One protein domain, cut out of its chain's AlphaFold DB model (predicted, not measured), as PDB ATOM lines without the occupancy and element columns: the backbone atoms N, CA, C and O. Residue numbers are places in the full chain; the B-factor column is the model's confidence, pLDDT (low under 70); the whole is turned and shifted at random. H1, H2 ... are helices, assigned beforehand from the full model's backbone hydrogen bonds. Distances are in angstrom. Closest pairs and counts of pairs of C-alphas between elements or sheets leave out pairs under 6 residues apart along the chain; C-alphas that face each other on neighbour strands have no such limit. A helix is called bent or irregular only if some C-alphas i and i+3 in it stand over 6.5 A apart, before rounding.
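This is residues 6 to 211 of the 751 residues of an uncharacterized protein of Kangiellaceae bacterium (UniProt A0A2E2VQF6). An up-and-down bundle of three helices, H3, H4 and H5, makes the core, and the long bent helix H8 crosses it with its arm H8a over H4 and H5, then folds back in the short arm H8b. Towards one end of the long axis H1 is side by side with H3, and H2 lies beside H4 less closely; towards the other end H7 packs on the last residues of H5, and H9 packs on H7 and the first residues of H8a, with its residues 206 to 211 sticking out. The printed part has 206 residues with nine named helices, H1 to H9 in order along the chain, and no named strand, and its class is all helix. It is compact, with a radius of gyration of the C-alphas of 17.3 A and spans of 52, 36 and 31 A.

H1 is residues 6 to 14, with C-alpha 6 at (18.426, -30.452, 34.792). H2 is residues 20 to 33, 19.6 A long. H3 is residues 47 to 57, 14.5 A long; it is neither bent nor irregular, but only just: C-alphas 54 and 57 are 6.1 A apart. H4 is residues 63 to 75, 18.7 A long, and H5 is residues 80 to 97, 25.9 A long. H6 is the short helix of residues 113 to 116, and H7 is residues 128 to 141, 19.6 A long. H8, residues 145 to 182, was assigned as one helix by its hydrogen bonds but is bent: C-alphas 172 and 175 are 9.4 A apart. Its arm H8a, residues 145 to 172, is 41.2 A long, begins at C-alpha 145 (54.633, -21.834, 23.914), has a kink of 30 degrees near residue 166 and is irregular, with C-alphas 168 and 171 7.8 A apart. Its arm H8b, residues 175 to 182, is 13.0 A long and irregular, with C-alphas 175 and 178 6.9 A apart. H9 is residues 191 to 211, 29.9 A long, ending at C-alpha 211 (60.808, -34.434, 21.579).

H3 and H4 form a helical hairpin, with a shallow tilt of 19 degrees and Val 57 and Leu 63 as closest C-alphas, 5.6 A apart. H4 and H5 form another, at 29 degrees, with the C-alphas of Leu 73 and Asn 83 closest at 6.2 A. H5 touches H8a with residues 85 to 93 alone, at a steep tilt of 65 degrees; the closest C-alphas, of Gly 89 and Asn 151, are 4.6 A apart. H4 touches H8a at 69.8 degrees, steep but only just short of about perpendicular, with Ala 72 and Ile 162 closest at 6.7 A between C-alphas. H1 touches H3, the same way at a shallow tilt of 12 degrees, closest at the C-alphas of Arg 9 and Leu 47, 5.8 A. H2 and H8b only just touch, with 3 pairs of C-alphas within 8 A; the closest, of Val 25 and Ile 176, are 7.5 A apart. H5 and H7 touch about perpendicular at 83 degrees, the closest C-alphas being those of Ala 97 and Phe 138, 4.2 A. H9 touches H7, closest at the C-alphas of Lys 136 and Leu 193, 6.7 A, and H8a, closest at those of Tyr 149 and Thr 201, 5.9 A. H6 touches no helix but is near H7. Every O i to N i+4 pair is within hydrogen-bond range in H1, H2, H3, H4, H5, H7 and H9, against 22 of 24 in H8a and 3 of 4 in H8b; H6 is too short for such a pair.

The two C-alphas farthest apart, those of Phe 175 and Lys 211, are 52.8 A apart. The printed part has no cut. The links H2 to H3, H5 to H6 and H6 to H7 are long. The mean pLDDT of the printed part is 75.6, and 47 residues are under 70: residues 6 to 13, 16 to 43, 101 to 110 and 173.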
ATOM      1  N   ASP A   6      18.823 -31.541  35.671       59.53
ATOM      2  CA  ASP A   6      18.426 -30.452  34.792       59.53
ATOM      3  C   ASP A   6      17.778 -29.281  35.542       59.53
ATOM      4  O   ASP A   6      18.080 -28.127  35.232       59.53
ATOM      5  N   GLU A   7      17.024 -29.545  36.611       62.66
ATOM      6  CA  GLU A   7      16.502 -28.516  37.519       62.66
ATOM      7  C   GLU A   7      17.659 -27.751  38.184       62.66
ATOM      8  O   GLU A   7      17.701 -26.520  38.182       62.66
ATOM      9  N   ILE A   8      18.692 -28.472  38.636       65.38
ATOM     10  CA  ILE A   8      19.906 -27.866  39.208       65.38
ATOM     11  C   ILE A   8      20.646 -27.005  38.173       65.38
ATOM     12  O   ILE A   8      21.172 -25.937  38.513       65.38
ATOM     13  N   ARG A   9      20.739 -27.451  36.913       68.62
ATOM     14  CA  ARG A   9      21.385 -26.680  35.834       68.62
ATOM     15  C   ARG A   9      20.598 -25.416  35.522       68.62
ATOM     16  O   ARG A   9      21.211 -24.358  35.397       68.62
ATOM     17  N   TRP A  10      19.274 -25.512  35.461       68.19
ATOM     18  CA  TRP A  10      18.382 -24.383  35.230       68.19
ATOM     19  C   TRP A  10      18.465 -23.348  36.357       68.19
ATOM     20  O   TRP A  10      18.720 -22.172  36.101       68.19
ATOM     21  N   GLU A  11      18.398 -23.787  37.613       69.06
ATOM     22  CA  GLU A  11      18.582 -22.920  38.784       69.06
ATOM     23  C   GLU A  11      19.980 -22.292  38.839       69.06
ATOM     24  O   GLU A  11      20.160 -21.153  39.269       69.06
ATOM     25  N   THR A  12      21.003 -23.004  38.362       67.06
ATOM     26  CA  THR A  12      22.355 -22.446  38.225       67.06
ATOM     27  C   THR A  12      22.408 -21.381  37.127       67.06
ATOM     28  O   THR A  12      23.044 -20.344  37.315       67.06
ATOM     29  N   LEU A  13      21.729 -21.605  36.000       69.88
ATOM     30  CA  LEU A  13      21.656 -20.669  34.880       69.88
ATOM     31  C   LEU A  13      20.937 -19.369  35.277       69.88
ATOM     32  O   LEU A  13      21.419 -18.297  34.918       69.88
ATOM     33  N   LYS A  14      19.859 -19.448  36.071       72.12
ATOM     34  CA  LYS A  14      19.127 -18.281  36.610       72.12
ATOM     35  C   LYS A  14      19.981 -17.373  37.503       72.12
ATOM     36  O   LYS A  14      19.701 -16.187  37.623       72.12
ATOM     37  N   LYS A  15      21.033 -17.910  38.132       74.94
ATOM     38  CA  LYS A  15      21.933 -17.154  39.030       74.94
ATOM     39  C   LYS A  15      22.969 -16.300  38.290       74.94
ATOM     40  O   LYS A  15      23.712 -15.551  38.934       74.94
ATOM     41  N   ILE A  16      23.076 -16.434  36.967       68.56
ATOM     42  CA  ILE A  16      23.971 -15.611  36.152       68.56
ATOM     43  C   ILE A  16      23.244 -14.288  35.835       68.56
ATOM     44  O   ILE A  16      22.131 -14.321  35.320       68.56
ATOM     45  N   PRO A  17      23.834 -13.119  36.143       65.06
ATOM     46  CA  PRO A  17      23.229 -11.830  35.840       65.06
ATOM     47  C   PRO A  17      23.320 -11.565  34.335       65.06
ATOM     48  O   PRO A  17      24.408 -11.363  33.802       65.06
ATOM     49  N   TYR A  18      22.183 -11.571  33.649       65.69
ATOM     50  CA  TYR A  18      22.106 -11.274  32.220       65.69
ATOM     51  C   TYR A  18      21.530  -9.879  31.983       65.69
ATOM     52  O   TYR A  18      20.705  -9.396  32.754       65.69
ATOM     53  N   ASN A  19      21.916  -9.247  30.878       60.38
ATOM     54  CA  ASN A  19      21.272  -8.018  30.409       60.38
ATOM     55  C   ASN A  19      20.006  -8.367  29.573       60.38
ATOM     56  O   ASN A  19      19.938  -9.465  29.012       60.38
ATOM     57  N   LYS A  20      19.002  -7.470  29.483       56.72
ATOM     58  CA  LYS A  20      17.641  -7.724  28.921       56.72
ATOM     59  C   LYS A  20      17.645  -8.458  27.573       56.72
ATOM     60  O   LYS A  20      16.810  -9.313  27.304       56.72
ATOM     61  N   THR A  21      18.621  -8.153  26.736       52.22
ATOM     62  CA  THR A  21      18.775  -8.729  25.404       52.22
ATOM     63  C   THR A  21      19.190 -10.210  25.415       52.22
ATOM     64  O   THR A  21      18.638 -10.994  24.652       52.22
ATOM     65  N   LEU A  22      20.085 -10.648  26.311       56.94
ATOM     66  CA  LEU A  22      20.416 -12.072  26.467       56.94
ATOM     67  C   LEU A  22      19.302 -12.813  27.217       56.94
ATOM     68  O   LEU A  22      19.085 -13.987  26.952       56.94
ATOM     69  N   HIS A  23      18.538 -12.129  28.076       60.53
ATOM     70  CA  HIS A  23      17.297 -12.687  28.619       60.53
ATOM     71  C   HIS A  23      16.324 -13.045  27.485       60.53
ATOM     72  O   HIS A  23      15.787 -14.142  27.493       60.53
ATOM     73  N   HIS A  24      16.175 -12.199  26.456       54.31
ATOM     74  CA  HIS A  24      15.396 -12.534  25.258       54.31
ATOM     75  C   HIS A  24      16.020 -13.658  24.413       54.31
ATOM     76  O   HIS A  24      15.279 -14.527  23.965       54.31
ATOM     77  N   VAL A  25      17.348 -13.704  24.227       55.12
ATOM     78  CA  VAL A  25      18.021 -14.825  23.524       55.12
ATOM     79  C   VAL A  25      17.843 -16.131  24.266       55.12
ATOM     80  O   VAL A  25      17.559 -17.134  23.638       55.12
ATOM     81  N   LEU A  26      18.013 -16.138  25.584       59.81
ATOM     82  CA  LEU A  26      17.823 -17.323  26.406       59.81
ATOM     83  C   LEU A  26      16.361 -17.727  26.373       59.81
ATOM     84  O   LEU A  26      16.082 -18.866  26.039       59.81
ATOM     85  N   HIS A  27      15.425 -16.809  26.602       58.34
ATOM     86  CA  HIS A  27      14.006 -17.133  26.535       58.34
ATOM     87  C   HIS A  27      13.649 -17.712  25.161       58.34
ATOM     88  O   HIS A  27      13.094 -18.794  25.120       58.34
ATOM     89  N   LEU A  28      14.066 -17.097  24.047       50.47
ATOM     90  CA  LEU A  28      13.717 -17.527  22.686       50.47
ATOM     91  C   LEU A  28      14.526 -18.722  22.165       50.47
ATOM     92  O   LEU A  28      13.957 -19.567  21.490       50.47
ATOM     93  N   ALA A  29      15.817 -18.850  22.471       50.84
ATOM     94  CA  ALA A  29      16.614 -20.026  22.112       50.84
ATOM     95  C   ALA A  29      16.178 -21.250  22.921       50.84
ATOM     96  O   ALA A  29      16.187 -22.353  22.387       50.84
ATOM     97  N   THR A  30      15.738 -21.063  24.170       53.38
ATOM     98  CA  THR A  30      15.127 -22.145  24.954       53.38
ATOM     99  C   THR A  30      13.719 -22.451  24.426       53.38
ATOM    100  O   THR A  30      13.427 -23.610  24.187       53.38
ATOM    101  N   TYR A  31      12.890 -21.446  24.109       44.88
ATOM    102  CA  TYR A  31      11.520 -21.643  23.594       44.88
ATOM    103  C   TYR A  31      11.469 -22.246  22.179       44.88
ATOM    104  O   TYR A  31      10.623 -23.081  21.896       44.88
ATOM    105  N   LYS A  32      12.378 -21.855  21.274       43.62
ATOM    106  CA  LYS A  32      12.376 -22.291  19.865       43.62
ATOM    107  C   LYS A  32      13.166 -23.583  19.635       43.62
ATOM    108  O   LYS A  32      12.773 -24.364  18.782       43.62
ATOM    109  N   CYS A  33      14.216 -23.865  20.420       43.78
ATOM    110  CA  CYS A  33      14.836 -25.202  20.435       43.78
ATOM    111  C   CYS A  33      13.969 -26.258  21.146       43.78
ATOM    112  O   CYS A  33      14.269 -27.439  21.014       43.78
ATOM    113  N   MET A  34      12.942 -25.852  21.907       38.91
ATOM    114  CA  MET A  34      11.989 -26.753  22.573       38.91
ATOM    115  C   MET A  34      10.785 -27.147  21.704       38.91
ATOM    116  O   MET A  34      10.108 -28.108  22.046       38.91
ATOM    117  N   LEU A  35      10.501 -26.435  20.607       38.66
ATOM    118  CA  LEU A  35       9.296 -26.672  19.795       38.66
ATOM    119  C   LEU A  35       9.488 -27.665  18.637       38.66
ATOM    120  O   LEU A  35       8.492 -28.127  18.088       38.66
ATOM    121  N   ASP A  36      10.720 -28.072  18.324       40.81
ATOM    122  CA  ASP A  36      10.956 -29.235  17.460       40.81
ATOM    123  C   ASP A  36      11.012 -30.515  18.320       40.81
ATOM    124  O   ASP A  36      12.081 -31.022  18.655       40.81
ATOM    125  N   THR A  37       9.817 -31.025  18.653       36.53
ATOM    126  CA  THR A  37       9.468 -32.407  19.073       36.53
ATOM    127  C   THR A  37      10.093 -32.971  20.366       36.53
ATOM    128  O   THR A  37      11.297 -33.174  20.435       36.53
ATOM    129  N   ASP A  38       9.250 -33.292  21.362       37.47
ATOM    130  CA  ASP A  38       9.354 -34.332  22.424       37.47
ATOM    131  C   ASP A  38      10.697 -34.643  23.137       37.47
ATOM    132  O   ASP A  38      10.813 -35.632  23.868       37.47
ATOM    133  N   VAL A  39      11.724 -33.802  23.025       37.22
ATOM    134  CA  VAL A  39      13.023 -34.015  23.676       37.22
ATOM    135  C   VAL A  39      13.184 -33.072  24.874       37.22
ATOM    136  O   VAL A  39      13.297 -31.858  24.737       37.22
ATOM    137  N   ALA A  40      13.229 -33.686  26.058       40.97
ATOM    138  CA  ALA A  40      13.514 -33.139  27.392       40.97
ATOM    139  C   ALA A  40      14.769 -32.201  27.466       40.97
ATOM    140  O   ALA A  40      15.490 -32.081  26.475       40.97
ATOM    141  N   PRO A  41      15.122 -31.591  28.630       49.88
ATOM    142  CA  PRO A  41      16.133 -30.520  28.825       49.88
ATOM    143  C   PRO A  41      17.614 -30.833  28.481       49.88
ATOM    144  O   PRO A  41      18.535 -30.147  28.938       49.88
ATOM    145  N   LYS A  42      17.885 -31.818  27.619       54.53
ATOM    146  CA  LYS A  42      19.203 -32.329  27.206       54.53
ATOM    147  C   LYS A  42      20.140 -31.291  26.562       54.53
ATOM    148  O   LYS A  42      21.324 -31.581  26.385       54.53
ATOM    149  N   ASN A  43      19.657 -30.085  26.258       65.06
ATOM    150  CA  ASN A  43      20.405 -29.025  25.574       65.06
ATOM    151  C   ASN A  43      21.047 -27.981  26.507       65.06
ATOM    152  O   ASN A  43      21.668 -27.031  26.024       65.06
ATOM    153  N   LEU A  44      20.952 -28.143  27.832       74.88
ATOM    154  CA  LEU A  44      21.628 -27.241  28.770       74.88
ATOM    155  C   LEU A  44      23.145 -27.487  28.828       74.88
ATOM    156  O   LEU A  44      23.594 -28.638  28.761       74.88
ATOM    157  N   PRO A  45      23.969 -26.433  29.010       79.44
ATOM    158  CA  PRO A  45      25.399 -26.607  29.151       79.44
ATOM    159  C   PRO A  45      25.729 -27.421  30.407       79.44
ATOM    160  O   PRO A  45      24.982 -27.406  31.392       79.44
ATOM    161  N   PRO A  46      26.895 -28.080  30.434       80.81
ATOM    162  CA  PRO A  46      27.298 -28.892  31.571       80.81
ATOM    163  C   PRO A  46      27.366 -28.052  32.844       80.81
ATOM    164  O   PRO A  46      27.901 -26.939  32.830       80.81
ATOM    165  N   LEU A  47      26.946 -28.612  33.983       78.00
ATOM    166  CA  LEU A  47      26.993 -27.918  35.279       78.00
ATOM    167  C   LEU A  47      28.396 -27.371  35.596       78.00
ATOM    168  O   LEU A  47      28.548 -26.297  36.175       78.00
ATOM    169  N   ARG A  48      29.443 -28.092  35.175       81.38
ATOM    170  CA  ARG A  48      30.838 -27.658  35.312       81.38
ATOM    171  C   ARG A  48      31.141 -26.387  34.505       81.38
ATOM    172  O   ARG A  48      31.848 -25.516  35.008       81.38
ATOM    173  N   THR A  49      30.604 -26.277  33.291       86.38
ATOM    174  CA  THR A  49      30.710 -25.084  32.439       86.38
ATOM    175  C   THR A  49      29.943 -23.918  33.049       86.38
ATOM    176  O   THR A  49      30.518 -22.845  33.209       86.38
ATOM    177  N   LEU A  50      28.704 -24.139  33.492       82.44
ATOM    178  CA  LEU A  50      27.889 -23.097  34.128       82.44
ATOM    179  C   LEU A  50      28.541 -22.552  35.404       82.44
ATOM    180  O   LEU A  50      28.673 -21.340  35.570       82.44
ATOM    181  N   ARG A  51      29.050 -23.437  36.274       83.50
ATOM    182  CA  ARG A  51      29.823 -23.042  37.464       83.50
ATOM    183  C   ARG A  51      31.070 -22.245  37.095       83.50
ATOM    184  O   ARG A  51      31.402 -21.279  37.775       83.50
ATOM    185  N   TYR A  52      31.775 -22.626  36.029       87.56
ATOM    186  CA  TYR A  52      32.933 -21.863  35.569       87.56
ATOM    187  C   TYR A  52      32.546 -20.456  35.118       87.56
ATOM    188  O   TYR A  52      33.172 -19.499  35.567       87.56
ATOM    189  N   ILE A  53      31.497 -20.319  34.304       86.75
ATOM    190  CA  ILE A  53      30.985 -19.019  33.853       86.75
ATOM    191  C   ILE A  53      30.612 -18.148  35.060       86.75
ATOM    192  O   ILE A  53      31.122 -17.035  35.190       86.75
ATOM    193  N   LEU A  54      29.838 -18.687  36.006       81.62
ATOM    194  CA  LEU A  54      29.457 -17.996  37.244       81.62
ATOM    195  C   LEU A  54      30.653 -17.504  38.063       81.62
ATOM    196  O   LEU A  54      30.627 -16.400  38.596       81.62
ATOM    197  N   HIS A  55      31.694 -18.324  38.191       83.00
ATOM    198  CA  HIS A  55      32.825 -18.012  39.063       83.00
ATOM    199  C   HIS A  55      33.942 -17.216  38.384       83.00
ATOM    200  O   HIS A  55      34.772 -16.635  39.084       83.00
ATOM    201  N   ARG A  56      34.040 -17.250  37.051       85.50
ATOM    202  CA  ARG A  56      35.192 -16.701  36.310       85.50
ATOM    203  C   ARG A  56      34.829 -15.686  35.237       85.50
ATOM    204  O   ARG A  56      35.687 -14.881  34.892       85.50
ATOM    205  N   VAL A  57      33.599 -15.715  34.731       85.94
ATOM    206  CA  VAL A  57      33.167 -14.890  33.593       85.94
ATOM    207  C   VAL A  57      32.055 -13.906  33.973       85.94
ATOM    208  O   VAL A  57      31.888 -12.906  33.292       85.94
ATOM    209  N   LYS A  58      31.340 -14.122  35.087       82.81
ATOM    210  CA  LYS A  58      30.197 -13.304  35.550       82.81
ATOM    211  C   LYS A  58      30.421 -11.783  35.541       82.81
ATOM    212  O   LYS A  58      29.479 -11.040  35.323       82.81
ATOM    213  N   GLU A  59      31.642 -11.323  35.789       82.00
ATOM    214  CA  GLU A  59      31.986  -9.890  35.838       82.00
ATOM    215  C   GLU A  59      32.760  -9.423  34.593       82.00
ATOM    216  O   GLU A  59      33.435  -8.394  34.614       82.00
ATOM    217  N   ARG A  60      32.749 -10.215  33.516       84.44
ATOM    218  CA  ARG A  60      33.474  -9.923  32.276       84.44
ATOM    219  C   ARG A  60      32.521  -9.360  31.213       84.44
ATOM    220  O   ARG A  60      31.395  -9.840  31.115       84.44
ATOM    221  N   PRO A  61      32.977  -8.434  30.350       85.62
ATOM    222  CA  PRO A  61      32.143  -7.826  29.308       85.62
ATOM    223  C   PRO A  61      31.760  -8.805  28.186       85.62
ATOM    224  O   PRO A  61      30.910  -8.488  27.362       85.62
ATOM    225  N   TRP A  62      32.365  -9.999  28.157       88.75
ATOM    226  CA  TRP A  62      32.045 -11.095  27.236       88.75
ATOM    227  C   TRP A  62      31.218 -12.225  27.880       88.75
ATOM    228  O   TRP A  62      31.224 -13.361  27.392       88.75
ATOM    229  N   LEU A  63      30.544 -11.957  29.008       87.38
ATOM    230  CA  LEU A  63      29.673 -12.930  29.679       87.38
ATOM    231  C   LEU A  63      28.613 -13.490  28.729       87.38
ATOM    232  O   LEU A  63      28.436 -14.707  28.649       87.38
ATOM    233  N   ASP A  64      27.957 -12.601  27.992       83.25
ATOM    234  CA  ASP A  64      26.857 -12.948  27.103       83.25
ATOM    235  C   ASP A  64      27.306 -13.919  26.005       83.25
ATOM    236  O   ASP A  64      26.646 -14.931  25.764       83.25
ATOM    237  N   GLN A  65      28.484 -13.691  25.419       88.00
ATOM    238  CA  GLN A  65      29.076 -14.594  24.434       88.00
ATOM    239  C   GLN A  65      29.495 -15.927  25.051       88.00
ATOM    240  O   GLN A  65      29.251 -16.971  24.459       88.00
ATOM    241  N   ALA A  66      30.074 -15.941  26.256       88.56
ATOM    242  CA  ALA A  66      30.453 -17.197  26.907       88.56
ATOM    243  C   ALA A  66      29.238 -18.099  27.191       88.56
ATOM    244  O   ALA A  66      29.316 -19.317  27.023       88.56
ATOM    245  N   VAL A  67      28.115 -17.504  27.602       86.31
ATOM    246  CA  VAL A  67      26.852 -18.213  27.856       86.31
ATOM    247  C   VAL A  67      26.252 -18.710  26.545       86.31
ATOM    248  O   VAL A  67      25.934 -19.895  26.427       86.31
ATOM    249  N   PHE A  68      26.162 -17.835  25.542       86.56
ATOM    250  CA  PHE A  68      25.666 -18.184  24.216       86.56
ATOM    251  C   PHE A  68      26.494 -19.309  23.572       86.56
ATOM    252  O   PHE A  68      25.928 -20.303  23.121       86.56
ATOM    253  N   TYR A  69      27.827 -19.231  23.607       89.88
ATOM    254  CA  TYR A  69      28.691 -20.268  23.042       89.88
ATOM    255  C   TYR A  69      28.544 -21.598  23.773       89.88
ATOM    256  O   TYR A  69      28.545 -22.644  23.132       89.88
ATOM    257  N   ALA A  70      28.377 -21.591  25.098       87.88
ATOM    258  CA  ALA A  70      28.177 -22.824  25.853       87.88
ATOM    259  C   ALA A  70      26.885 -23.545  25.426       87.88
ATOM    260  O   ALA A  70      26.877 -24.774  25.328       87.88
ATOM    261  N   LEU A  71      25.824 -22.789  25.131       84.38
ATOM    262  CA  LEU A  71      24.549 -23.307  24.629       84.38
ATOM    263  C   LEU A  71      24.656 -23.787  23.179       84.38
ATOM    264  O   LEU A  71      24.291 -24.922  22.878       84.38
ATOM    265  N   ALA A  72      25.221 -22.964  22.295       83.75
ATOM    266  CA  ALA A  72      25.399 -23.304  20.887       83.75
ATOM    267  C   ALA A  72      26.262 -24.566  20.721       83.75
ATOM    268  O   ALA A  72      25.852 -25.508  20.043       83.75
ATOM    269  N   LEU A  73      27.395 -24.656  21.431       83.62
ATOM    270  CA  LEU A  73      28.240 -25.853  21.441       83.62
ATOM    271  C   LEU A  73      27.474 -27.084  21.934       83.62
ATOM    272  O   LEU A  73      27.612 -28.159  21.358       83.62
ATOM    273  N   LYS A  74      26.644 -26.948  22.975       83.56
ATOM    274  CA  LYS A  74      25.841 -28.072  23.466       83.56
ATOM    275  C   LYS A  74      24.826 -28.541  22.422       83.56
ATOM    276  O   LYS A  74      24.702 -29.742  22.218       83.56
ATOM    277  N   SER A  75      24.180 -27.615  21.717       78.19
ATOM    278  CA  SER A  75      23.222 -27.940  20.650       78.19
ATOM    279  C   SER A  75      23.859 -28.564  19.397       78.19
ATOM    280  O   SER A  75      23.168 -29.211  18.618       78.19
ATOM    281  N   LEU A  76      25.178 -28.415  19.218       73.25
ATOM    282  CA  LEU A  76      25.964 -29.160  18.225       73.25
ATOM    283  C   LEU A  76      26.342 -30.575  18.704       73.25
ATOM    284  O   LEU A  76      27.196 -31.219  18.098       73.25
ATOM    285  N   ASN A  77      25.770 -31.050  19.815       73.12
ATOM    286  CA  ASN A  77      26.144 -32.302  20.476       73.12
ATOM    287  C   ASN A  77      27.638 -32.382  20.838       73.12
ATOM    288  O   ASN A  77      28.207 -33.468  20.939       73.12
ATOM    289  N   ILE A  78      28.295 -31.240  21.081       73.88
ATOM    290  CA  ILE A  78      29.668 -31.230  21.589       73.88
ATOM    291  C   ILE A  78      29.666 -31.749  23.026       73.88
ATOM    292  O   ILE A  78      28.927 -31.247  23.878       73.88
ATOM    293  N   SER A  79      30.542 -32.711  23.324       74.00
ATOM    294  CA  SER A  79      30.594 -33.305  24.657       74.00
ATOM    295  C   SER A  79      30.886 -32.311  25.763       74.00
ATOM    296  O   SER A  79      31.647 -31.351  25.610       74.00
ATOM    297  N   ASP A  80      30.328 -32.602  26.934       80.00
ATOM    298  CA  ASP A  80      30.360 -31.733  28.102       80.00
ATOM    299  C   ASP A  80      31.779 -31.293  28.487       80.00
ATOM    300  O   ASP A  80      32.036 -30.124  28.793       80.00
ATOM    301  N   ARG A  81      32.743 -32.219  28.419       72.88
ATOM    302  CA  ARG A  81      34.152 -31.916  28.683       72.88
ATOM    303  C   ARG A  81      34.735 -30.988  27.624       72.88
ATOM    304  O   ARG A  81      35.518 -30.105  27.973       72.88
ATOM    305  N   TYR A  82      34.410 -31.196  26.347       79.31
ATOM    306  CA  TYR A  82      34.956 -30.350  25.295       79.31
ATOM    307  C   TYR A  82      34.339 -28.958  25.321       79.31
ATOM    308  O   TYR A  82      35.086 -27.990  25.248       79.31
ATOM    309  N   ASN A  83      33.027 -28.868  25.528       84.75
ATOM    310  CA  ASN A  83      32.314 -27.620  25.767       84.75
ATOM    311  C   ASN A  83      32.996 -26.828  26.900       84.75
ATOM    312  O   ASN A  83      33.450 -25.706  26.687       84.75
ATOM    313  N   TYR A  84      33.229 -27.465  28.052       87.06
ATOM    314  CA  TYR A  84      33.978 -26.869  29.163       87.06
ATOM    315  C   TYR A  84      35.379 -26.371  28.757       87.06
ATOM    316  O   TYR A  84      35.753 -25.239  29.070       87.06
ATOM    317  N   SER A  85      36.166 -27.191  28.051       84.62
ATOM    318  CA  SER A  85      37.513 -26.815  27.594       84.62
ATOM    319  C   SER A  85      37.511 -25.655  26.596       84.62
ATOM    320  O   SER A  85      38.373 -24.784  26.688       84.62
ATOM    321  N   LEU A  86      36.550 -25.634  25.674       87.38
ATOM    322  CA  LEU A  86      36.384 -24.591  24.667       87.38
ATOM    323  C   LEU A  86      36.031 -23.249  25.314       87.38
ATOM    324  O   LEU A  86      36.691 -22.252  25.031       87.38
ATOM    325  N   ILE A  87      35.088 -23.239  26.260       92.31
ATOM    326  CA  ILE A  87      34.710 -22.027  27.001       92.31
ATOM    327  C   ILE A  87      35.865 -21.500  27.859       92.31
ATOM    328  O   ILE A  87      36.103 -20.293  27.901       92.31
ATOM    329  N   ILE A  88      36.642 -22.382  28.498       90.62
ATOM    330  CA  ILE A  88      37.861 -21.962  29.203       90.62
ATOM    331  C   ILE A  88      38.879 -21.357  28.242       90.62
ATOM    332  O   ILE A  88      39.474 -20.333  28.568       90.62
ATOM    333  N   GLY A  89      39.123 -22.007  27.104       86.62
ATOM    334  CA  GLY A  89      40.095 -21.548  26.117       86.62
ATOM    335  C   GLY A  89      39.726 -20.181  25.551       86.62
ATOM    336  O   GLY A  89      40.570 -19.290  25.539       86.62
ATOM    337  N   PHE A  90      38.449 -19.993  25.203       90.94
ATOM    338  CA  PHE A  90      37.883 -18.704  24.806       90.94
ATOM    339  C   PHE A  90      38.107 -17.624  25.876       90.94
ATOM    340  O   PHE A  90      38.699 -16.586  25.588       90.94
ATOM    341  N   ASN A  91      37.713 -17.885  27.129       90.88
ATOM    342  CA  ASN A  91      37.885 -16.910  28.208       90.88
ATOM    343  C   ASN A  91      39.368 -16.580  28.443       90.88
ATOM    344  O   ASN A  91      39.733 -15.415  28.559       90.88
ATOM    345  N   LYS A  92      40.245 -17.590  28.462       87.69
ATOM    346  CA  LYS A  92      41.688 -17.391  28.656       87.69
ATOM    347  C   LYS A  92      42.337 -16.607  27.524       87.69
ATOM    348  O   LYS A  92      43.241 -15.825  27.802       87.69
ATOM    349  N   PHE A  93      41.915 -16.827  26.281       88.75
ATOM    350  CA  PHE A  93      42.398 -16.056  25.141       88.75
ATOM    351  C   PHE A  93      42.147 -14.562  25.365       88.75
ATOM    352  O   PHE A  93      43.092 -13.776  25.331       88.75
ATOM    353  N   LEU A  94      40.908 -14.190  25.708       88.75
ATOM    354  CA  LEU A  94      40.546 -12.800  25.991       88.75
ATOM    355  C   LEU A  94      41.249 -12.262  27.237       88.75
ATOM    356  O   LEU A  94      41.728 -11.129  27.226       88.75
ATOM    357  N   GLU A  95      41.385 -13.074  28.291       87.19
ATOM    358  CA  GLU A  95      42.116 -12.666  29.490       87.19
ATOM    359  C   GLU A  95      43.580 -12.336  29.184       87.19
ATOM    360  O   GLU A  95      44.071 -11.284  29.592       87.19
ATOM    361  N   VAL A  96      44.270 -13.189  28.426       84.44
ATOM    362  CA  VAL A  96      45.670 -12.969  28.038       84.44
ATOM    363  C   VAL A  96      45.796 -11.778  27.088       84.44
ATOM    364  O   VAL A  96      46.666 -10.932  27.304       84.44
ATOM    365  N   ALA A  97      44.909 -11.658  26.095       84.81
ATOM    366  CA  ALA A  97      44.871 -10.513  25.187       84.81
ATOM    367  C   ALA A  97      44.715  -9.193  25.959       84.81
ATOM    368  O   ALA A  97      45.463  -8.245  25.724       84.81
ATOM    369  N   CYS A  98      43.843  -9.162  26.970       83.69
ATOM    370  CA  CYS A  98      43.630  -8.005  27.841       83.69
ATOM    371  C   CYS A  98      44.742  -7.792  28.885       83.69
ATOM    372  O   CYS A  98      44.731  -6.781  29.579       83.69
ATOM    373  N   GLY A  99      45.725  -8.693  29.002       74.50
ATOM    374  CA  GLY A  99      46.804  -8.581  29.991       74.50
ATOM    375  C   GLY A  99      46.371  -8.938  31.417       74.50
ATOM    376  O   GLY A  99      47.015  -8.544  32.387       74.50
ATOM    377  N   LEU A 100      45.284  -9.693  31.562       72.81
ATOM    378  CA  LEU A 100      44.737 -10.094  32.851       72.81
ATOM    379  C   LEU A 100      45.515 -11.278  33.427       72.81
ATOM    380  O   LEU A 100      45.823 -12.266  32.758       72.81
ATOM    381  N   ASN A 101      45.814 -11.196  34.722       60.06
ATOM    382  CA  ASN A 101      46.536 -12.252  35.420       60.06
ATOM    383  C   ASN A 101      45.564 -13.398  35.765       60.06
ATOM    384  O   ASN A 101      44.708 -13.263  36.639       60.06
ATOM    385  N   THR A 102      45.731 -14.556  35.121       55.38
ATOM    386  CA  THR A 102      44.851 -15.748  35.191       55.38
ATOM    387  C   THR A 102      44.709 -16.406  36.579       55.38
ATOM    388  O   THR A 102      44.007 -17.408  36.727       55.38
ATOM    389  N   ARG A 103      45.372 -15.880  37.622       49.16
ATOM    390  CA  ARG A 103      45.442 -16.490  38.966       49.16
ATOM    391  C   ARG A 103      44.553 -15.837  40.035       49.16
ATOM    392  O   ARG A 103      44.287 -16.487  41.042       49.16
ATOM    393  N   GLY A 104      44.032 -14.624  39.837       49.88
ATOM    394  CA  GLY A 104      43.190 -13.954  40.842       49.88
ATOM    395  C   GLY A 104      41.713 -14.353  40.750       49.88
ATOM    396  O   GLY A 104      41.088 -14.149  39.713       49.88
ATOM    397  N   ARG A 105      41.125 -14.919  41.813       48.62
ATOM    398  CA  ARG A 105      39.656 -14.920  41.986       48.62
ATOM    399  C   ARG A 105      39.235 -13.512  42.432       48.62
ATOM    400  O   ARG A 105      39.862 -12.978  43.338       48.62
ATOM    401  N   GLY A 106      38.210 -12.929  41.808       51.28
ATOM    402  CA  GLY A 106      37.507 -11.751  42.343       51.28
ATOM    403  C   GLY A 106      38.229 -10.398  42.288       51.28
ATOM    404  O   GLY A 106      37.856  -9.499  43.032       51.28
ATOM    405  N   ARG A 107      39.255 -10.207  41.444       54.97
ATOM    406  CA  ARG A 107      39.767  -8.846  41.186       54.97
ATOM    407  C   ARG A 107      38.887  -8.163  40.140       54.97
ATOM    408  O   ARG A 107      38.704  -8.736  39.061       54.97
ATOM    409  N   LYS A 108      38.405  -6.948  40.451       56.84
ATOM    410  CA  LYS A 108      37.725  -6.060  39.495       56.84
ATOM    411  C   LYS A 108      38.535  -6.000  38.201       56.84
ATOM    412  O   LYS A 108      39.757  -5.855  38.215       56.84
ATOM    413  N   LEU A 109      37.835  -6.191  37.094       61.06
ATOM    414  CA  LEU A 109      38.405  -6.175  35.763       61.06
ATOM    415  C   LEU A 109      38.781  -4.735  35.386       61.06
ATOM    416  O   LEU A 109      37.896  -3.946  35.074       61.06
ATOM    417  N   THR A 110      40.072  -4.405  35.359       69.06
ATOM    418  CA  THR A 110      40.538  -3.203  34.653       69.06
ATOM    419  C   THR A 110      40.842  -3.597  33.217       69.06
ATOM    420  O   THR A 110      41.851  -4.244  32.930       69.06
ATOM    421  N   VAL A 111      39.912  -3.282  32.323       75.38
ATOM    422  CA  VAL A 111      40.060  -3.513  30.887       75.38
ATOM    423  C   VAL A 111      41.010  -2.457  30.308       75.38
ATOM    424  O   VAL A 111      40.852  -1.283  30.656       75.38
ATOM    425  N   PRO A 112      41.975  -2.823  29.441       83.00
ATOM    426  CA  PRO A 112      42.824  -1.845  28.765       83.00
ATOM    427  C   PRO A 112      42.008  -0.805  27.995       83.00
ATOM    428  O   PRO A 112      40.993  -1.153  27.397       83.00
ATOM    429  N   GLU A 113      42.482   0.437  27.950       83.31
ATOM    430  CA  GLU A 113      41.806   1.561  27.281       83.31
ATOM    431  C   GLU A 113      41.425   1.244  25.827       83.31
ATOM    432  O   GLU A 113      40.276   1.422  25.430       83.31
ATOM    433  N   TRP A 114      42.335   0.620  25.070       85.25
ATOM    434  CA  TRP A 114      42.084   0.202  23.686       85.25
ATOM    435  C   TRP A 114      40.922  -0.788  23.526       85.25
ATOM    436  O   TRP A 114      40.358  -0.900  22.445       85.25
ATOM    437  N   PHE A 115      40.565  -1.524  24.578       85.00
ATOM    438  CA  PHE A 115      39.480  -2.504  24.561       85.00
ATOM    439  C   PHE A 115      38.162  -1.887  25.062       85.00
ATOM    440  O   PHE A 115      37.090  -2.381  24.720       85.00
ATOM    441  N   GLN A 116      38.211  -0.784  25.821       83.81
ATOM    442  CA  GLN A 116      37.018  -0.109  26.350       83.81
ATOM    443  C   GLN A 116      36.120   0.458  25.247       83.81
ATOM    444  O   GLN A 116      34.903   0.376  25.375       83.81
ATOM    445  N   GLY A 117      36.697   0.938  24.139       84.81
ATOM    446  CA  GLY A 117      35.939   1.452  22.989       84.81
ATOM    447  C   GLY A 117      35.024   0.422  22.311       84.81
ATOM    448  O   GLY A 117      34.116   0.794  21.579       84.81
ATOM    449  N   TYR A 118      35.222  -0.868  22.593       84.69
ATOM    450  CA  TYR A 118      34.395  -1.961  22.079       84.69
ATOM    451  C   TYR A 118      33.342  -2.441  23.086       84.69
ATOM    452  O   TYR A 118      32.627  -3.407  22.815       84.69
ATOM    453  N   ILE A 119      33.254  -1.809  24.262       83.81
ATOM    454  CA  ILE A 119      32.261  -2.131  25.286       83.81
ATOM    455  C   ILE A 119      31.081  -1.165  25.155       83.81
ATOM    456  O   ILE A 119      31.163  -0.006  25.547       83.81
ATOM    457  N   VAL A 120      29.950  -1.666  24.662       78.62
ATOM    458  CA  VAL A 120      28.695  -0.920  24.526       78.62
ATOM    459  C   VAL A 120      27.676  -1.496  25.504       78.62
ATOM    460  O   VAL A 120      27.402  -2.695  25.498       78.62
ATOM    461  N   SER A 121      27.128  -0.662  26.392       74.88
ATOM    462  CA  SER A 121      26.109  -1.079  27.377       74.88
ATOM    463  C   SER A 121      26.519  -2.312  28.211       74.88
ATOM    464  O   SER A 121      25.729  -3.242  28.400       74.88
ATOM    465  N   ASN A 122      27.764  -2.318  28.710       70.38
ATOM    466  CA  ASN A 122      28.406  -3.416  29.460       70.38
ATOM    467  C   ASN A 122      28.620  -4.719  28.669       70.38
ATOM    468  O   ASN A 122      28.811  -5.779  29.267       70.38
ATOM    469  N   ARG A 123      28.605  -4.660  27.335       73.62
ATOM    470  CA  ARG A 123      28.815  -5.813  26.456       73.62
ATOM    471  C   ARG A 123      29.909  -5.535  25.459       73.62
ATOM    472  O   ARG A 123      29.996  -4.434  24.934       73.62
ATOM    473  N   ILE A 124      30.708  -6.547  25.164       83.31
ATOM    474  CA  ILE A 124      31.677  -6.446  24.085       83.31
ATOM    475  C   ILE A 124      31.002  -6.615  22.722       83.31
ATOM    476  O   ILE A 124      30.205  -7.535  22.532       83.31
ATOM    477  N   VAL A 125      31.363  -5.756  21.775       85.00
ATOM    478  CA  VAL A 125      31.037  -5.897  20.356       85.00
ATOM    479  C   VAL A 125      32.275  -6.434  19.650       85.00
ATOM    480  O   VAL A 125      33.282  -5.739  19.537       85.00
ATOM    481  N   PHE A 126      32.228  -7.687  19.199       85.06
ATOM    482  CA  PHE A 126      33.359  -8.300  18.508       85.06
ATOM    483  C   PHE A 126      33.407  -7.860  17.044       85.06
ATOM    484  O   PHE A 126      32.695  -8.401  16.203       85.06
ATOM    485  N   THR A 127      34.285  -6.909  16.732       87.00
ATOM    486  CA  THR A 127      34.625  -6.557  15.346       87.00
ATOM    487  C   THR A 127      35.858  -7.333  14.867       87.00
ATOM    488  O   THR A 127      36.654  -7.798  15.695       87.00
ATOM    489  N   PRO A 128      36.057  -7.495  13.546       85.81
ATOM    490  CA  PRO A 128      37.298  -8.048  13.005       85.81
ATOM    491  C   PRO A 128      38.550  -7.322  13.520       85.81
ATOM    492  O   PRO A 128      39.533  -7.968  13.878       85.81
ATOM    493  N   GLU A 129      38.494  -5.994  13.648       87.38
ATOM    494  CA  GLU A 129      39.580  -5.151  14.161       87.38
ATOM    495  C   GLU A 129      39.918  -5.503  15.612       87.38
ATOM    496  O   GLU A 129      41.084  -5.748  15.934       87.38
ATOM    497  N   LEU A 130      38.900  -5.618  16.475       88.00
ATOM    498  CA  LEU A 130      39.082  -6.031  17.863       88.00
ATOM    499  C   LEU A 130      39.707  -7.425  17.952       88.00
ATOM    500  O   LEU A 130      40.587  -7.652  18.780       88.00
ATOM    501  N   ILE A 131      39.272  -8.369  17.113       88.12
ATOM    502  CA  ILE A 131      39.820  -9.730  17.109       88.12
ATOM    503  C   ILE A 131      41.270  -9.753  16.628       88.12
ATOM    504  O   ILE A 131      42.090 -10.421  17.261       88.12
ATOM    505  N   ASN A 132      41.613  -9.000  15.583       87.81
ATOM    506  CA  ASN A 132      42.996  -8.868  15.123       87.81
ATOM    507  C   ASN A 132      43.876  -8.253  16.223       87.81
ATOM    508  O   ASN A 132      44.948  -8.779  16.531       87.81
ATOM    509  N   GLN A 133      43.395  -7.208  16.902       87.50
ATOM    510  CA  GLN A 133      44.103  -6.599  18.027       87.50
ATOM    511  C   GLN A 133      44.239  -7.569  19.209       87.50
ATOM    512  O   GLN A 133      45.323  -7.706  19.775       87.50
ATOM    513  N   CYS A 134      43.185  -8.315  19.549       87.75
ATOM    514  CA  CYS A 134      43.238  -9.347  20.582       87.75
ATOM    515  C   CYS A 134      44.243 -10.445  20.234       87.75
ATOM    516  O   CYS A 134      45.014 -10.846  21.102       87.75
ATOM    517  N   LEU A 135      44.272 -10.907  18.981       86.62
ATOM    518  CA  LEU A 135      45.213 -11.918  18.509       86.62
ATOM    519  C   LEU A 135      46.656 -11.406  18.587       86.62
ATOM    520  O   LEU A 135      47.509 -12.094  19.146       86.62
ATOM    521  N   LYS A 136      46.916 -10.177  18.128       88.38
ATOM    522  CA  LYS A 136      48.225  -9.518  18.239       88.38
ATOM    523  C   LYS A 136      48.696  -9.448  19.693       88.38
ATOM    524  O   LYS A 136      49.802  -9.879  20.021       88.38
ATOM    525  N   MET A 137      47.835  -8.972  20.594       87.44
ATOM    526  CA  MET A 137      48.159  -8.876  22.020       87.44
ATOM    527  C   MET A 137      48.306 -10.256  22.670       87.44
ATOM    528  O   MET A 137      49.169 -10.440  23.523       87.44
ATOM    529  N   PHE A 138      47.507 -11.242  22.261       85.62
ATOM    530  CA  PHE A 138      47.598 -12.621  22.732       85.62
ATOM    531  C   PHE A 138      48.930 -13.269  22.343       85.62
ATOM    532  O   PHE A 138      49.572 -13.899  23.188       85.62
ATOM    533  N   ILE A 139      49.372 -13.078  21.097       84.12
ATOM    534  CA  ILE A 139      50.671 -13.554  20.611       84.12
ATOM    535  C   ILE A 139      51.809 -12.903  21.407       84.12
ATOM    536  O   ILE A 139      52.712 -13.608  21.853       84.12
ATOM    537  N   ALA A 140      51.742 -11.589  21.636       84.19
ATOM    538  CA  ALA A 140      52.769 -10.849  22.367       84.19
ATOM    539  C   ALA A 140      52.823 -11.182  23.872       84.19
ATOM    540  O   ALA A 140      53.893 -11.184  24.473       84.19
ATOM    541  N   ARG A 141      51.672 -11.453  24.505       83.31
ATOM    542  CA  ARG A 141      51.549 -11.626  25.969       83.31
ATOM    543  C   ARG A 141      51.549 -13.082  26.433       83.31
ATOM    544  O   ARG A 141      51.562 -13.342  27.641       83.31
ATOM    545  N   SER A 142      51.498 -14.042  25.514       79.94
ATOM    546  CA  SER A 142      51.521 -15.460  25.866       79.94
ATOM    547  C   SER A 142      52.845 -15.830  26.531       79.94
ATOM    548  O   SER A 142      53.898 -15.827  25.909       79.94
ATOM    549  N   ARG A 143      52.779 -16.187  27.818       71.75
ATOM    550  CA  ARG A 143      53.968 -16.463  28.647       71.75
ATOM    551  C   ARG A 143      54.712 -17.742  28.276       71.75
ATOM    552  O   ARG A 143      55.867 -17.897  28.651       71.75
ATOM    553  N   THR A 144      54.032 -18.693  27.640       76.88
ATOM    554  CA  THR A 144      54.612 -19.985  27.263       76.88
ATOM    555  C   THR A 144      54.100 -20.431  25.902       76.88
ATOM    556  O   THR A 144      52.927 -20.225  25.580       76.88
ATOM    557  N   ASP A 145      54.959 -21.137  25.165       74.38
ATOM    558  CA  ASP A 145      54.633 -21.834  23.914       74.38
ATOM    559  C   ASP A 145      53.348 -22.681  24.056       74.38
ATOM    560  O   ASP A 145      52.441 -22.613  23.230       74.38
ATOM    561  N   ALA A 146      53.204 -23.418  25.163       70.19
ATOM    562  CA  ALA A 146      52.021 -24.244  25.418       70.19
ATOM    563  C   ALA A 146      50.729 -23.420  25.593       70.19
ATOM    564  O   ALA A 146      49.679 -23.799  25.085       70.19
ATOM    565  N   SER A 147      50.799 -22.280  26.290       73.00
ATOM    566  CA  SER A 147      49.642 -21.394  26.483       73.00
ATOM    567  C   SER A 147      49.211 -20.726  25.178       73.00
ATOM    568  O   SER A 147      48.008 -20.575  24.950       73.00
ATOM    569  N   LEU A 148      50.183 -20.331  24.348       77.88
ATOM    570  CA  LEU A 148      49.940 -19.776  23.019       77.88
ATOM    571  C   LEU A 148      49.209 -20.802  22.143       77.88
ATOM    572  O   LEU A 148      48.168 -20.497  21.562       77.88
ATOM    573  N   TYR A 149      49.724 -22.035  22.115       76.38
ATOM    574  CA  TYR A 149      49.176 -23.122  21.311       76.38
ATOM    575  C   TYR A 149      47.768 -23.535  21.761       76.38
ATOM    576  O   TYR A 149      46.828 -23.490  20.968       76.38
ATOM    577  N   ASP A 150      47.590 -23.899  23.034       75.50
ATOM    578  CA  ASP A 150      46.330 -24.472  23.516       75.50
ATOM    579  C   ASP A 150      45.190 -23.447  23.498       75.50
ATOM    580  O   ASP A 150      44.123 -23.717  22.943       75.50
ATOM    581  N   ASN A 151      45.393 -22.258  24.079       79.38
ATOM    582  CA  ASN A 151      44.312 -21.273  24.178       79.38
ATOM    583  C   ASN A 151      43.983 -20.663  22.809       79.38
ATOM    584  O   ASN A 151      42.804 -20.483  22.508       79.38
ATOM    585  N   GLY A 152      44.991 -20.423  21.959       80.19
ATOM    586  CA  GLY A 152      44.772 -19.955  20.590       80.19
ATOM    587  C   GLY A 152      44.016 -20.986  19.747       80.19
ATOM    588  O   GLY A 152      43.044 -20.648  19.071       80.19
ATOM    589  N   ARG A 153      44.368 -22.275  19.853       82.19
ATOM    590  CA  ARG A 153      43.644 -23.357  19.167       82.19
ATOM    591  C   ARG A 153      42.201 -23.489  19.648       82.19
ATOM    592  O   ARG A 153      41.307 -23.688  18.823       82.19
ATOM    593  N   TYR A 154      41.953 -23.400  20.956       83.00
ATOM    594  CA  TYR A 154      40.591 -23.448  21.491       83.00
ATOM    595  C   TYR A 154      39.759 -22.253  21.039       83.00
ATOM    596  O   TYR A 154      38.618 -22.462  20.641       83.00
ATOM    597  N   PHE A 155      40.330 -21.048  21.032       84.62
ATOM    598  CA  PHE A 155      39.673 -19.857  20.496       84.62
ATOM    599  C   PHE A 155      39.241 -20.069  19.040       84.62
ATOM    600  O   PHE A 155      38.051 -19.994  18.747       84.62
ATOM    601  N   MET A 156      40.165 -20.470  18.159       84.06
ATOM    602  CA  MET A 156      39.850 -20.728  16.746       84.06
ATOM    603  C   MET A 156      38.799 -21.834  16.572       84.06
ATOM    604  O   MET A 156      37.932 -21.743  15.703       84.06
ATOM    605  N   SER A 157      38.855 -22.870  17.415       84.00
ATOM    606  CA  SER A 157      37.870 -23.958  17.403       84.00
ATOM    607  C   SER A 157      36.477 -23.463  17.799       84.00
ATOM    608  O   SER A 157      35.507 -23.842  17.151       84.00
ATOM    609  N   VAL A 158      36.372 -22.607  18.825       85.19
ATOM    610  CA  VAL A 158      35.102 -21.977  19.224       85.19
ATOM    611  C   VAL A 158      34.562 -21.121  18.089       85.19
ATOM    612  O   VAL A 158      33.429 -21.351  17.679       85.19
ATOM    613  N   SER A 159      35.360 -20.203  17.534       84.62
ATOM    614  CA  SER A 159      34.914 -19.323  16.445       84.62
ATOM    615  C   SER A 159      34.356 -20.122  15.269       84.62
ATOM    616  O   SER A 159      33.270 -19.824  14.779       84.62
ATOM    617  N   LYS A 160      35.055 -21.194  14.865       84.56
ATOM    618  CA  LYS A 160      34.614 -22.072  13.776       84.56
ATOM    619  C   LYS A 160      33.303 -22.794  14.105       84.56
ATOM    620  O   LYS A 160      32.373 -22.723  13.310       84.56
ATOM    621  N   CYS A 161      33.204 -23.433  15.274       83.00
ATOM    622  CA  CYS A 161      31.992 -24.165  15.666       83.00
ATOM    623  C   CYS A 161      30.773 -23.237  15.755       83.00
ATOM    624  O   CYS A 161      29.676 -23.608  15.353       83.00
ATOM    625  N   ILE A 162      30.949 -22.020  16.277       84.25
ATOM    626  CA  ILE A 162      29.859 -21.048  16.410       84.25
ATOM    627  C   ILE A 162      29.441 -20.487  15.048       84.25
ATOM    628  O   ILE A 162      28.246 -20.330  14.799       84.25
ATOM    629  N   ALA A 163      30.394 -20.236  14.147       84.38
ATOM    630  CA  ALA A 163      30.088 -19.842  12.775       84.38
ATOM    631  C   ALA A 163      29.307 -20.941  12.033       84.38
ATOM    632  O   ALA A 163      28.283 -20.652  11.418       84.38
ATOM    633  N   GLU A 164      29.737 -22.202  12.147       81.75
ATOM    634  CA  GLU A 164      29.026 -23.362  11.591       81.75
ATOM    635  C   GLU A 164      27.611 -23.483  12.169       81.75
ATOM    636  O   GLU A 164      26.642 -23.596  11.418       81.75
ATOM    637  N   TRP A 165      27.470 -23.377  13.495       86.12
ATOM    638  CA  TRP A 165      26.168 -23.380  14.161       86.12
ATOM    639  C   TRP A 165      25.240 -22.288  13.619       86.12
ATOM    640  O   TRP A 165      24.081 -22.558  13.303       86.12
ATOM    641  N   TYR A 166      25.752 -21.063  13.467       84.06
ATOM    642  CA  TYR A 166      24.971 -19.946  12.949       84.06
ATOM    643  C   TYR A 166      24.525 -20.195  11.511       84.06
ATOM    644  O   TYR A 166      23.354 -20.000  11.201       84.06
ATOM    645  N   VAL A 167      25.414 -20.679  10.638       82.38
ATOM    646  CA  VAL A 167      25.067 -21.001   9.246       82.38
ATOM    647  C   VAL A 167      23.963 -22.056   9.175       82.38
ATOM    648  O   VAL A 167      23.021 -21.880   8.403       82.38
ATOM    649  N   LEU A 168      24.036 -23.095  10.011       77.94
ATOM    650  CA  LEU A 168      23.029 -24.160  10.072       77.94
ATOM    651  C   LEU A 168      21.669 -23.669  10.587       77.94
ATOM    652  O   LEU A 168      20.635 -24.218  10.216       77.94
ATOM    653  N   ARG A 169      21.653 -22.647  11.451       79.38
ATOM    654  CA  ARG A 169      20.440 -22.206  12.157       79.38
ATOM    655  C   ARG A 169      19.889 -20.861  11.684       79.38
ATOM    656  O   ARG A 169      18.747 -20.560  12.018       79.38
ATOM    657  N   LYS A 170      20.613 -20.067  10.885       80.06
ATOM    658  CA  LYS A 170      20.248 -18.676  10.529       80.06
ATOM    659  C   LYS A 170      18.810 -18.516  10.021       80.06
ATOM    660  O   LYS A 170      18.109 -17.613  10.463       80.06
ATOM    661  N   ASN A 171      18.336 -19.440   9.184       77.62
ATOM    662  CA  ASN A 171      16.984 -19.386   8.620       77.62
ATOM    663  C   ASN A 171      15.906 -19.660   9.686       77.62
ATOM    664  O   ASN A 171      14.825 -19.084   9.641       77.62
ATOM    665  N   SER A 172      16.220 -20.489  10.688       75.31
ATOM    666  CA  SER A 172      15.318 -20.813  11.804       75.31
ATOM    667  C   SER A 172      15.266 -19.725  12.885       75.31
ATOM    668  O   SER A 172      14.322 -19.675  13.676       75.31
ATOM    669  N   LEU A 173      16.244 -18.811  12.918       69.88
ATOM    670  CA  LEU A 173      16.329 -17.768  13.944       69.88
ATOM    671  C   LEU A 173      15.279 -16.660  13.746       69.88
ATOM    672  O   LEU A 173      14.776 -16.125  14.730       69.88
ATOM    673  N   GLY A 174      14.850 -16.356  12.519       77.25
ATOM    674  CA  GLY A 174      13.858 -15.299  12.268       77.25
ATOM    675  C   GLY A 174      14.321 -13.930  12.795       77.25
ATOM    676  O   GLY A 174      15.475 -13.551  12.602       77.25
ATOM    677  N   PHE A 175      13.448 -13.198  13.499       70.38
ATOM    678  CA  PHE A 175      13.724 -11.825  13.959       70.38
ATOM    679  C   PHE A 175      14.903 -11.696  14.945       70.38
ATOM    680  O   PHE A 175      15.502 -10.627  15.038       70.38
ATOM    681  N   ILE A 176      15.297 -12.771  15.645       71.44
ATOM    682  CA  ILE A 176      16.478 -12.754  16.532       71.44
ATOM    683  C   ILE A 176      17.806 -12.956  15.792       71.44
ATOM    684  O   ILE A 176      18.865 -12.877  16.412       71.44
ATOM    685  N   SER A 177      17.787 -13.194  14.474       76.12
ATOM    686  CA  SER A 177      19.013 -13.413  13.698       76.12
ATOM    687  C   SER A 177      19.983 -12.233  13.784       76.12
ATOM    688  O   SER A 177      21.186 -12.462  13.866       76.12
ATOM    689  N   GLY A 178      19.486 -10.989  13.795       76.94
ATOM    690  CA  GLY A 178      20.332  -9.796  13.937       76.94
ATOM    691  C   GLY A 178      21.053  -9.761  15.284       76.94
ATOM    692  O   GLY A 178      22.252  -9.522  15.354       76.94
ATOM    693  N   LEU A 179      20.341 -10.144  16.338       73.56
ATOM    694  CA  LEU A 179      20.860 -10.160  17.695       73.56
ATOM    695  C   LEU A 179      21.900 -11.266  17.930       73.56
ATOM    696  O   LEU A 179      22.897 -11.074  18.618       73.56
ATOM    697  N   VAL A 180      21.678 -12.440  17.336       78.75
ATOM    698  CA  VAL A 180      22.647 -13.542  17.356       78.75
ATOM    699  C   VAL A 180      23.887 -13.183  16.541       78.75
ATOM    700  O   VAL A 180      24.993 -13.529  16.948       78.75
ATOM    701  N   LYS A 181      23.721 -12.463  15.425       81.44
ATOM    702  CA  LYS A 181      24.829 -12.002  14.582       81.44
ATOM    703  C   LYS A 181      25.802 -11.104  15.355       81.44
ATOM    704  O   LYS A 181      27.007 -11.240  15.170       81.44
ATOM    705  N   GLU A 182      25.303 -10.261  16.257       79.38
ATOM    706  CA  GLU A 182      26.120  -9.418  17.149       79.38
ATOM    707  C   GLU A 182      26.903 -10.216  18.206       79.38
ATOM    708  O   GLU A 182      27.929  -9.756  18.709       79.38
ATOM    709  N   LEU A 183      26.440 -11.422  18.544       80.44
ATOM    710  CA  LEU A 183      27.109 -12.323  19.484       80.44
ATOM    711  C   LEU A 183      28.129 -13.246  18.808       80.44
ATOM    712  O   LEU A 183      28.771 -14.024  19.511       80.44
ATOM    713  N   LEU A 184      28.274 -13.207  17.480       83.38
ATOM    714  CA  LEU A 184      29.231 -14.054  16.772       83.38
ATOM    715  C   LEU A 184      30.669 -13.597  17.013       83.38
ATOM    716  O   LEU A 184      30.968 -12.411  17.131       83.38
ATOM    717  N   LEU A 185      31.573 -14.574  17.023       81.62
ATOM    718  CA  LEU A 185      33.007 -14.338  17.055       81.62
ATOM    719  C   LEU A 185      33.519 -14.296  15.610       81.62
ATOM    720  O   LEU A 185      33.569 -15.356  14.975       81.62
ATOM    721  N   PRO A 186      33.892 -13.127  15.061       81.12
ATOM    722  CA  PRO A 186      34.482 -13.088  13.738       81.12
ATOM    723  C   PRO A 186      35.830 -13.815  13.760       81.12
ATOM    724  O   PRO A 186      36.543 -13.843  14.770       81.12
ATOM    725  N   LEU A 187      36.175 -14.435  12.633       78.44
ATOM    726  CA  LEU A 187      37.526 -14.943  12.437       78.44
ATOM    727  C   LEU A 187      38.485 -13.755  12.264       78.44
ATOM    728  O   LEU A 187      38.074 -12.732  11.712       78.44
ATOM    729  N   PRO A 188      39.750 -13.879  12.705       79.81
ATOM    730  CA  PRO A 188      40.764 -12.882  12.392       79.81
ATOM    731  C   PRO A 188      40.860 -12.710  10.872       79.81
ATOM    732  O   PRO A 188      40.872 -13.702  10.141       79.81
ATOM    733  N   THR A 189      40.902 -11.467  10.406       82.81
ATOM    734  CA  THR A 189      40.973 -11.121   8.976       82.81
ATOM    735  C   THR A 189      42.374 -10.712   8.540       82.81
ATOM    736  O   THR A 189      42.672 -10.737   7.349       82.81
ATOM    737  N   ASP A 190      43.247 -10.369   9.489       85.12
ATOM    738  CA  ASP A 190      44.636 -10.028   9.204       85.12
ATOM    739  C   ASP A 190      45.436 -11.293   8.854       85.12
ATOM    740  O   ASP A 190      45.758 -12.126   9.711       85.12
ATOM    741  N   VAL A 191      45.747 -11.428   7.564       83.12
ATOM    742  CA  VAL A 191      46.497 -12.557   7.004       83.12
ATOM    743  C   VAL A 191      47.892 -12.652   7.623       83.12
ATOM    744  O   VAL A 191      48.333 -13.752   7.949       83.12
ATOM    745  N   THR A 192      48.554 -11.519   7.877       83.81
ATOM    746  CA  THR A 192      49.922 -11.500   8.413       83.81
ATOM    747  C   THR A 192      49.971 -12.013   9.853       83.81
ATOM    748  O   THR A 192      50.815 -12.842  10.192       83.81
ATOM    749  N   LEU A 193      49.005 -11.625  10.694       80.44
ATOM    750  CA  LEU A 193      48.887 -12.132  12.067       80.44
ATOM    751  C   LEU A 193      48.504 -13.616  12.108       80.44
ATOM    752  O   LEU A 193      48.977 -14.364  12.970       80.44
ATOM    753  N   LEU A 194      47.652 -14.061  11.181       79.81
ATOM    754  CA  LEU A 194      47.311 -15.475  11.038       79.81
ATOM    755  C   LEU A 194      48.528 -16.309  10.633       79.81
ATOM    756  O   LEU A 194      48.713 -17.408  11.160       79.81
ATOM    757  N   GLU A 195      49.359 -15.803   9.726       82.38
ATOM    758  CA  GLU A 195      50.613 -16.438   9.329       82.38
ATOM    759  C   GLU A 195      51.624 -16.465  10.475       82.38
ATOM    760  O   GLU A 195      52.198 -17.523  10.735       82.38
ATOM    761  N   GLU A 196      51.773 -15.377  11.237       81.75
ATOM    762  CA  GLU A 196      52.634 -15.344  12.426       81.75
ATOM    763  C   GLU A 196      52.182 -16.381  13.470       81.75
ATOM    764  O   GLU A 196      52.989 -17.157  13.999       81.75
ATOM    765  N   PHE A 197      50.875 -16.451  13.740       80.06
ATOM    766  CA  PHE A 197      50.302 -17.443  14.647       80.06
ATOM    767  C   PHE A 197      50.543 -18.875  14.145       80.06
ATOM    768  O   PHE A 197      50.957 -19.749  14.915       80.06
ATOM    769  N   ARG A 198      50.337 -19.130  12.847       81.44
ATOM    770  CA  ARG A 198      50.603 -20.432  12.210       81.44
ATOM    771  C   ARG A 198      52.087 -20.803  12.259       81.44
ATOM    772  O   ARG A 198      52.413 -21.942  12.576       81.44
ATOM    773  N   ALA A 199      52.989 -19.859  12.018       81.56
ATOM    774  CA  ALA A 199      54.430 -20.084  12.078       81.56
ATOM    775  C   ALA A 199      54.880 -20.455  13.500       81.56
ATOM    776  O   ALA A 199      55.557 -21.467  13.697       81.56
ATOM    777  N   LYS A 200      54.436 -19.704  14.519       79.81
ATOM    778  CA  LYS A 200      54.744 -20.007  15.928       79.81
ATOM    779  C   LYS A 200      54.175 -21.356  16.362       79.81
ATOM    780  O   LYS A 200      54.880 -22.146  16.988       79.81
ATOM    781  N   THR A 201      52.929 -21.660  16.001       76.69
ATOM    782  CA  THR A 201      52.318 -22.964  16.315       76.69
ATOM    783  C   THR A 201      53.034 -24.119  15.613       76.69
ATOM    784  O   THR A 201      53.290 -25.133  16.261       76.69
ATOM    785  N   LYS A 202      53.473 -23.947  14.358       81.00
ATOM    786  CA  LYS A 202      54.291 -24.933  13.631       81.00
ATOM    787  C   LYS A 202      55.620 -25.219  14.335       81.00
ATOM    788  O   LYS A 202      55.958 -26.382  14.531       81.00
ATOM    789  N   ILE A 203      56.337 -24.191  14.801       80.62
ATOM    790  CA  ILE A 203      57.587 -24.365  15.570       80.62
ATOM    791  C   ILE A 203      57.335 -25.180  16.848       80.62
ATOM    792  O   ILE A 203      58.125 -26.057  17.204       80.62
ATOM    793  N   ILE A 204      56.227 -24.918  17.545       76.50
ATOM    794  CA  ILE A 204      55.854 -25.639  18.770       76.50
ATOM    795  C   ILE A 204      55.528 -27.105  18.459       76.50
ATOM    796  O   ILE A 204      55.986 -28.007  19.167       76.50
ATOM    797  N   GLU A 205      54.786 -27.362  17.383       75.31
ATOM    798  CA  GLU A 205      54.479 -28.714  16.914       75.31
ATOM    799  C   GLU A 205      55.737 -29.476  16.488       75.31
ATOM    800  O   GLU A 205      55.880 -30.653  16.835       75.31
ATOM    801  N   GLU A 206      56.677 -28.816  15.812       77.75
ATOM    802  CA  GLU A 206      57.974 -29.378  15.433       77.75
ATOM    803  C   GLU A 206      58.840 -29.690  16.654       77.75
ATOM    804  O   GLU A 206      59.365 -30.800  16.754       77.75
ATOM    805  N   LYS A 207      58.940 -28.776  17.630       76.81
ATOM    806  CA  LYS A 207      59.610 -29.033  18.918       76.81
ATOM    807  C   LYS A 207      58.992 -30.246  19.621       76.81
ATOM    808  O   LYS A 207      59.713 -31.142  20.065       76.81
ATOM    809  N   ALA A 208      57.662 -30.323  19.676       70.69
ATOM    810  CA  ALA A 208      56.954 -31.451  20.273       70.69
ATOM    811  C   ALA A 208      57.180 -32.758  19.491       70.69
ATOM    812  O   ALA A 208      57.347 -33.817  20.098       70.69
ATOM    813  N   ARG A 209      57.230 -32.699  18.154       72.50
ATOM    814  CA  ARG A 209      57.531 -33.844  17.282       72.50
ATOM    815  C   ARG A 209      58.963 -34.331  17.478       72.50
ATOM    816  O   ARG A 209      59.149 -35.533  17.632       72.50
ATOM    817  N   ARG A 210      59.949 -33.432  17.536       72.69
ATOM    818  CA  ARG A 210      61.355 -33.764  17.828       72.69
ATOM    819  C   ARG A 210      61.496 -34.402  19.206       72.69
ATOM    820  O   ARG A 210      62.142 -35.436  19.323       72.69
ATOM    821  N   LYS A 211      60.828 -33.852  20.228       73.31
ATOM    822  CA  LYS A 211      60.808 -34.434  21.579       73.31
ATOM    823  C   LYS A 211      60.204 -35.843  21.591       73.31
ATOM    824  O   LYS A 211      60.778 -36.733  22.206       73.31
TER     825      LYS A 211